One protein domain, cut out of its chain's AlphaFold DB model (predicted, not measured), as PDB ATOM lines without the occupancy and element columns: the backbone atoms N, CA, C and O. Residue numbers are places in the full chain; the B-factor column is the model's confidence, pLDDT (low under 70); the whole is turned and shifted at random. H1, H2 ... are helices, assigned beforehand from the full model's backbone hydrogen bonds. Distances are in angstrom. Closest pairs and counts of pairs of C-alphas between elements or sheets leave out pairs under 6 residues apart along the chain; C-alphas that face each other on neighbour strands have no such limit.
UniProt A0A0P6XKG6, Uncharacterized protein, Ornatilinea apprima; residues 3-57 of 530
ATOM      1  N   ARG A   3      18.341 143.570 368.572       91.19
ATOM      2  CA  ARG A   3      18.835 144.710 367.779       91.19
ATOM      3  C   ARG A   3      19.513 145.739 368.677       91.19
ATOM      4  O   ARG A   3      18.947 146.132 369.692       91.19
ATOM      5  N   TRP A   4      20.673 146.240 368.256       88.25
ATOM      6  CA  TRP A   4      21.403 147.286 368.984       88.25
ATOM      7  C   TRP A   4      20.585 148.573 369.171       88.25
ATOM      8  O   TRP A   4      20.561 149.141 370.258       88.25
ATOM      9  N   ALA A   5      19.876 149.014 368.127       86.44
ATOM     10  CA  ALA A   5      19.170 150.295 368.130       86.44
ATOM     11  C   ALA A   5      17.960 150.349 369.082       86.44
ATOM     12  O   ALA A   5      17.622 151.415 369.593       86.44
ATOM     13  N   THR A   6      17.288 149.216 369.300       87.06
ATOM     14  CA  THR A   6      15.990 149.160 369.995       87.06
ATOM     15  C   THR A   6      15.979 148.251 371.220       87.06
ATOM     16  O   THR A   6      15.009 148.276 371.973       87.06
ATOM     17  N   ASN A   7      17.024 147.441 371.429       87.38
ATOM     18  CA  ASN A   7      17.047 146.320 372.380       87.38
ATOM     19  C   ASN A   7      15.897 145.316 372.196       87.38
ATOM     20  O   ASN A   7      15.614 144.513 373.086       87.38
ATOM     21  N   GLU A   8      15.241 145.330 371.039       91.44
ATOM     22  CA  GLU A   8      14.173 144.394 370.716       91.44
ATOM     23  C   GLU A   8      14.757 142.997 370.497       91.44
ATOM     24  O   GLU A   8      15.712 142.833 369.731       91.44
ATOM     25  N   LEU A   9      14.190 142.000 371.182       92.19
ATOM     26  CA  LEU A   9      14.514 140.590 370.985       92.19
ATOM     27  C   LEU A   9      14.007 140.150 369.609       92.19
ATOM     28  O   LEU A   9      12.810 140.207 369.349       92.19
ATOM     29  N   VAL A  10      14.916 139.688 368.751       93.69
ATOM     30  CA  VAL A  10      14.587 139.241 367.387       93.69
ATOM     31  C   VAL A  10      14.661 137.729 367.205       93.69
ATOM     32  O   VAL A  10      14.036 137.206 366.291       93.69
ATOM     33  N   CYS A  11      15.410 137.021 368.054       93.94
ATOM     34  CA  CYS A  11      15.513 135.562 368.007       93.94
ATOM     35  C   CYS A  11      16.084 134.994 369.312       93.94
ATOM     36  O   CYS A  11      16.958 135.609 369.935       93.94
ATOM     37  N   GLU A  12      15.642 133.802 369.698       93.69
ATOM     38  CA  GLU A  12      16.214 133.013 370.790       93.69
ATOM     39  C   GLU A  12      17.016 131.846 370.208       93.69
ATOM     40  O   GLU A  12      16.537 131.139 369.327       93.69
ATOM     41  N   VAL A  13      18.244 131.654 370.695       90.50
ATOM     42  CA  VAL A  13      19.133 130.576 370.249       90.50
ATOM     43  C   VAL A  13      19.492 129.744 371.465       90.50
ATOM     44  O   VAL A  13      20.025 130.276 372.440       90.50
ATOM     45  N   PHE A  14      19.186 128.453 371.403       89.62
ATOM     46  CA  PHE A  14      19.526 127.484 372.435       89.62
ATOM     47  C   PHE A  14      20.696 126.643 371.937       89.62
ATOM     48  O   PHE A  14      20.615 126.079 370.848       89.62
ATOM     49  N   VAL A  15      21.767 126.572 372.726       87.88
ATOM     50  CA  VAL A  15      22.957 125.779 372.403       87.88
ATOM     51  C   VAL A  15      23.236 124.764 373.489       87.88
ATOM     52  O   VAL A  15      23.069 125.039 374.677       87.88
ATOM     53  N   GLU A  16      23.653 123.578 373.065       82.88
ATOM     54  CA  GLU A  16      23.961 122.448 373.944       82.88
ATOM     55  C   GLU A  16      25.476 122.300 374.154       82.88
ATOM     56  O   GLU A  16      26.002 121.191 374.232       82.88
ATOM     57  N   HIS A  17      26.194 123.422 374.218       83.75
ATOM     58  CA  HIS A  17      27.625 123.472 374.498       83.75
ATOM     59  C   HIS A  17      27.991 124.757 375.258       83.75
ATOM     60  O   HIS A  17      27.217 125.716 375.299       83.75
ATOM     61  N   GLU A  18      29.176 124.789 375.871       80.25
ATOM     62  CA  GLU A  18      29.695 126.013 376.489       80.25
ATOM     63  C   GLU A  18      30.122 127.032 375.422       80.25
ATOM     64  O   GLU A  18      30.687 126.671 374.388       80.25
ATOM     65  N   GLY A  19      29.888 128.319 375.688       83.44
ATOM     66  CA  GLY A  19      30.309 129.420 374.820       83.44
ATOM     67  C   GLY A  19      29.165 130.095 374.064       83.44
ATOM     68  O   GLY A  19      28.000 130.006 374.443       83.44
ATOM     69  N   LEU A  20      29.525 130.858 373.030       86.81
ATOM     70  CA  LEU A  20      28.564 131.532 372.156       86.81
ATOM     71  C   LEU A  20      28.068 130.566 371.073       86.81
ATOM     72  O   LEU A  20      28.868 129.749 370.617       86.81
ATOM     73  N   PRO A  21      26.812 130.695 370.610       88.62
ATOM     74  CA  PRO A  21      26.336 129.951 369.453       88.62
ATOM     75  C   PRO A  21      27.219 130.178 368.231       88.62
ATOM     76  O   PRO A  21      27.647 131.297 367.938       88.62
ATOM     77  N   THR A  22      27.452 129.097 367.502       87.31
ATOM     78  CA  THR A  22      28.086 129.106 366.189       87.31
ATOM     79  C   THR A  22      27.163 129.740 365.144       87.31
ATOM     80  O   THR A  22      25.942 129.798 365.311       87.31
ATOM     81  N   GLY A  23      27.727 130.168 364.008       82.38
ATOM     82  CA  GLY A  23      26.925 130.670 362.884       82.38
ATOM     83  C   GLY A  23      25.875 129.653 362.412       82.38
ATOM     84  O   GLY A  23      24.737 130.024 362.142       82.38
ATOM     85  N   LYS A  24      26.209 128.352 362.430       77.38
ATOM     86  CA  LYS A  24      25.290 127.252 362.095       77.38
ATOM     87  C   LYS A  24      24.067 127.229 363.017       77.38
ATOM     88  O   LYS A  24      22.942 127.119 362.540       77.38
ATOM     89  N   GLU A  25      24.265 127.369 364.322       86.00
ATOM     90  CA  GLU A  25      23.169 127.357 365.301       86.00
ATOM     91  C   GLU A  25      22.291 128.606 365.201       86.00
ATOM     92  O   GLU A  25      21.070 128.504 365.302       86.00
ATOM     93  N   ILE A  26      22.886 129.770 364.918       89.31
ATOM     94  CA  ILE A  26      22.134 130.998 364.624       89.31
ATOM     95  C   ILE A  26      21.313 130.825 363.345       89.31
ATOM     96  O   ILE A  26      20.135 131.169 363.331       89.31
ATOM     97  N   TYR A  27      21.896 130.259 362.287       83.81
ATOM     98  CA  TYR A  27      21.193 130.001 361.033       83.81
ATOM     99  C   TYR A  27      19.991 129.071 361.234       83.81
ATOM    100  O   TYR A  27      18.899 129.372 360.757       83.81
ATOM    101  N   TYR A  28      20.152 127.970 361.976       80.69
ATOM    102  CA  TYR A  28      19.043 127.048 362.239       80.69
ATOM    103  C   TYR A  28      17.961 127.640 363.139       80.69
ATOM    104  O   TYR A  28      16.780 127.412 362.890       80.69
ATOM    105  N   ALA A  29      18.342 128.383 364.180       87.38
ATOM    106  CA  ALA A  29      17.383 128.941 365.128       87.38
ATOM    107  C   ALA A  29      16.667 130.190 364.587       87.38
ATOM    108  O   ALA A  29      15.485 130.390 364.864       87.38
ATOM    109  N   CYS A  30      17.369 131.028 363.818       89.38
ATOM    110  CA  CYS A  30      16.912 132.367 363.435       89.38
ATOM    111  C   CYS A  30      16.673 132.548 361.931       89.38
ATOM    112  O   CYS A  30      16.089 133.554 361.528       89.38
ATOM    113  N   GLY A  31      17.106 131.602 361.096       85.94
ATOM    114  CA  GLY A  31      17.021 131.697 359.642       85.94
ATOM    115  C   GLY A  31      18.148 132.515 359.004       85.94
ATOM    116  O   GLY A  31      18.964 133.154 359.673       85.94
ATOM    117  N   LYS A  32      18.178 132.478 357.667       85.25
ATOM    118  CA  LYS A  32      19.244 133.050 356.833       85.25
ATOM    119  C   LYS A  32      19.450 134.551 357.050       85.25
ATOM    120  O   LYS A  32      20.575 134.961 357.314       85.25
ATOM    121  N   ASP A  33      18.379 135.340 356.993       85.25
ATOM    122  CA  ASP A  33      18.466 136.807 357.029       85.25
ATOM    123  C   ASP A  33      19.069 137.317 358.350       85.25
ATOM    124  O   ASP A  33      19.917 138.203 358.357       85.25
ATOM    125  N   LEU A  34      18.686 136.715 359.483       87.62
ATOM    126  CA  LEU A  34      19.233 137.078 360.796       87.62
ATOM    127  C   LEU A  34      20.659 136.561 361.013       87.62
ATOM    128  O   LEU A  34      21.430 137.191 361.737       87.62
ATOM    129  N   HIS A  35      21.015 135.432 360.400       87.69
ATOM    130  CA  HIS A  35      22.394 134.952 360.382       87.69
ATOM    131  C   HIS A  35      23.310 135.907 359.604       87.69
ATOM    132  O   HIS A  35      24.382 136.243 360.103       87.69
ATOM    133  N   GLU A  36      22.883 136.374 358.427       87.25
ATOM    134  CA  GLU A  36      23.620 137.363 357.628       87.25
ATOM    135  C   GLU A  36      23.734 138.703 358.375       87.25
ATOM    136  O   GLU A  36      24.848 139.191 358.566       87.25
ATOM    137  N   ASP A  37      22.629 139.226 358.925       88.12
ATOM    138  CA  ASP A  37      22.628 140.438 359.764       88.12
ATOM    139  C   ASP A  37      23.618 140.320 360.941       88.12
ATOM    140  O   ASP A  37      24.331 141.273 361.267       88.12
ATOM    141  N   TRP A  38      23.674 139.161 361.609       87.12
ATOM    142  CA  TRP A  38      24.609 138.914 362.710       87.12
ATOM    143  C   TRP A  38      26.060 138.834 362.237       87.12
ATOM    144  O   TRP A  38      26.923 139.462 362.849       87.12
ATOM    145  N   PHE A  39      26.320 138.113 361.146       86.94
ATOM    146  CA  PHE A  39      27.655 137.945 360.575       86.94
ATOM    147  C   PHE A  39      28.254 139.279 360.107       86.94
ATOM    148  O   PHE A  39      29.444 139.530 360.286       86.94
ATOM    149  N   GLU A  40      27.420 140.166 359.563       88.31
ATOM    150  CA  GLU A  40      27.818 141.508 359.131       88.31
ATOM    151  C   GLU A  40      27.886 142.529 360.283       88.31
ATOM    152  O   GLU A  40      28.397 143.643 360.111       88.31
ATOM    153  N   THR A  41      27.397 142.183 361.480       87.12
ATOM    154  CA  THR A  41      27.423 143.099 362.623       87.12
ATOM    155  C   THR A  41      28.844 143.257 363.167       87.12
ATOM    156  O   THR A  41      29.452 142.334 363.703       87.12
ATOM    157  N   SER A  42      29.358 144.485 363.108       82.56
ATOM    158  CA  SER A  42      30.637 144.860 363.719       82.56
ATOM    159  C   SER A  42      30.489 145.249 365.194       82.56
ATOM    160  O   SER A  42      29.402 145.576 365.677       82.56
ATOM    161  N   ALA A  43      31.603 145.232 365.934       80.50
ATOM    162  CA  ALA A  43      31.616 145.632 367.338       80.50
ATOM    163  C   ALA A  43      31.128 147.085 367.523       80.50
ATOM    164  O   ALA A  43      31.626 148.017 366.888       80.50
ATOM    165  N   CYS A  44      30.175 147.284 368.437       83.44
ATOM    166  CA  CYS A  44      29.631 148.599 368.764       83.44
ATOM    167  C   CYS A  44      30.674 149.444 369.519       83.44
ATOM    168  O   CYS A  44      31.037 149.133 370.651       83.44
ATOM    169  N   SER A  45      31.161 150.519 368.889       81.62
ATOM    170  CA  SER A  45      32.152 151.456 369.457       81.62
ATOM    171  C   SER A  45      31.564 152.822 369.831       81.62
ATOM    172  O   SER A  45      32.291 153.724 370.251       81.62
ATOM    173  N   GLN A  46      30.250 152.993 369.672       80.75
ATOM    174  CA  GLN A  46      29.568 154.249 369.967       80.75
ATOM    175  C   GLN A  46      29.324 154.404 371.467       80.75
ATOM    176  O   GLN A  46      29.054 153.438 372.175       80.75
ATOM    177  N   THR A  47      29.380 155.649 371.946       78.69
ATOM    178  CA  THR A  47      29.046 155.958 373.350       78.69
ATOM    179  C   THR A  47      27.533 155.861 373.587       78.69
ATOM    180  O   THR A  47      27.094 155.491 374.671       78.69
ATOM    181  N   ASP A  48      26.737 156.167 372.555       82.81
ATOM    182  CA  ASP A  48      25.293 155.944 372.507       82.81
ATOM    183  C   ASP A  48      25.001 154.670 371.704       82.81
ATOM    184  O   ASP A  48      25.106 154.636 370.476       82.81
ATOM    185  N   VAL A  49      24.647 153.610 372.427       79.69
ATOM    186  CA  VAL A  49      24.456 152.255 371.898       79.69
ATOM    187  C   VAL A  49      23.277 152.172 370.919       79.69
ATOM    188  O   VAL A  49      23.288 151.337 370.017       79.69
ATOM    189  N   SER A  50      22.304 153.088 371.015       79.69
ATOM    190  CA  SER A  50      21.157 153.140 370.097       79.69
ATOM    191  C   SER A  50      21.544 153.502 368.654       79.69
ATOM    192  O   SER A  50      20.773 153.285 367.721       79.69
ATOM    193  N   GLN A  51      22.762 154.019 368.453       82.62
ATOM    194  CA  GLN A  51      23.314 154.347 367.136       82.62
ATOM    195  C   GLN A  51      24.077 153.180 366.496       82.62
ATOM    196  O   GLN A  51      24.504 153.280 365.343       82.62
ATOM    197  N   CYS A  52      24.259 152.073 367.221       85.94
ATOM    198  CA  CYS A  52      24.896 150.881 366.686       85.94
ATOM    199  C   CYS A  52      23.940 150.115 365.766       85.94
ATOM    200  O   CYS A  52      22.748 149.967 366.035       85.94
ATOM    201  N   ARG A  53      24.480 149.658 364.632       85.56
ATOM    202  CA  ARG A  53      23.744 148.884 363.629       85.56
ATOM    203  C   ARG A  53      23.939 147.392 363.869       85.56
ATOM    204  O   ARG A  53      24.961 146.986 364.412       85.56
ATOM    205  N   GLY A  54      22.962 146.605 363.433       89.44
ATOM    206  CA  GLY A  54      23.006 145.150 363.523       89.44
ATOM    207  C   GLY A  54      22.428 144.597 364.824       89.44
ATOM    208  O   GLY A  54      21.564 145.214 365.463       89.44
ATOM    209  N   VAL A  55      22.906 143.419 365.208       91.94
ATOM    210  CA  VAL A  55      22.376 142.620 366.318       91.94
ATOM    211  C   VAL A  55      23.469 142.187 367.296       91.94
ATOM    212  O   VAL A  55      24.641 142.092 366.953       91.94
ATOM    213  N   TYR A  56      23.092 141.892 368.537       89.94
ATOM    214  CA  TYR A  56      23.999 141.333 369.536       89.94
ATOM    215  C   TYR A  56      23.393 140.132 370.253       89.94
ATOM    216  O   TYR A  56      22.172 139.939 370.319       89.94
ATOM    217  N   LEU A  57      24.275 139.300 370.803       90.56
ATOM    218  CA  LEU A  57      23.901 138.167 371.636       90.56
ATOM    219  C   LEU A  57      23.839 138.620 373.094       90.56
ATOM    220  O   LEU A  57      24.807 139.143 373.642       90.56
TER     221      LEU A  57
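What this domain is: This is residues 3 to 57 of the 530 residues of an uncharacterized protein of Ornatilinea apprima (UniProt A0A0P6XKG6). With little regular structure, this is a pair of short helices, H1 and H2, packed together at a steep angle, with long loops making the rest. Residues 3 to 22 run past the pair to H1, and residues 40 to 57 lead away from H2 and then fold back. The printed part has 55 residues, with two named helices, H1 then H2, and no named strand; the class is all helix, with 16 residues in named elements. It is only just compact, close to loose, with a radius of gyration of the C-alphas of 11.6 A and spans of 34 by 23 by 18 A.

Where its parts are: H1, residues 23 to 30, is 10.2 A long and begins at C-alpha 23 (26.925, 130.670, 362.884). H2, residues 32 to 39, is 10.4 A long and ends at C-alpha 39 (27.655, 137.945, 360.575).

How they stand to each other: H1 and H2 touch, the closest C-alphas being those of Tyr 27 and His 35, 5.1 A apart. They run opposite ways at a steep tilt of 47 degrees. In both, every O i to N i+4 pair is within hydrogen-bond range.

The domain as a whole: The C-alphas farthest apart, of Glu 16 and Thr 47, are 33.9 A apart. The link from H1 to H2 is tight. The printed part has no cut, and no printed residue is under 70 in pLDDT.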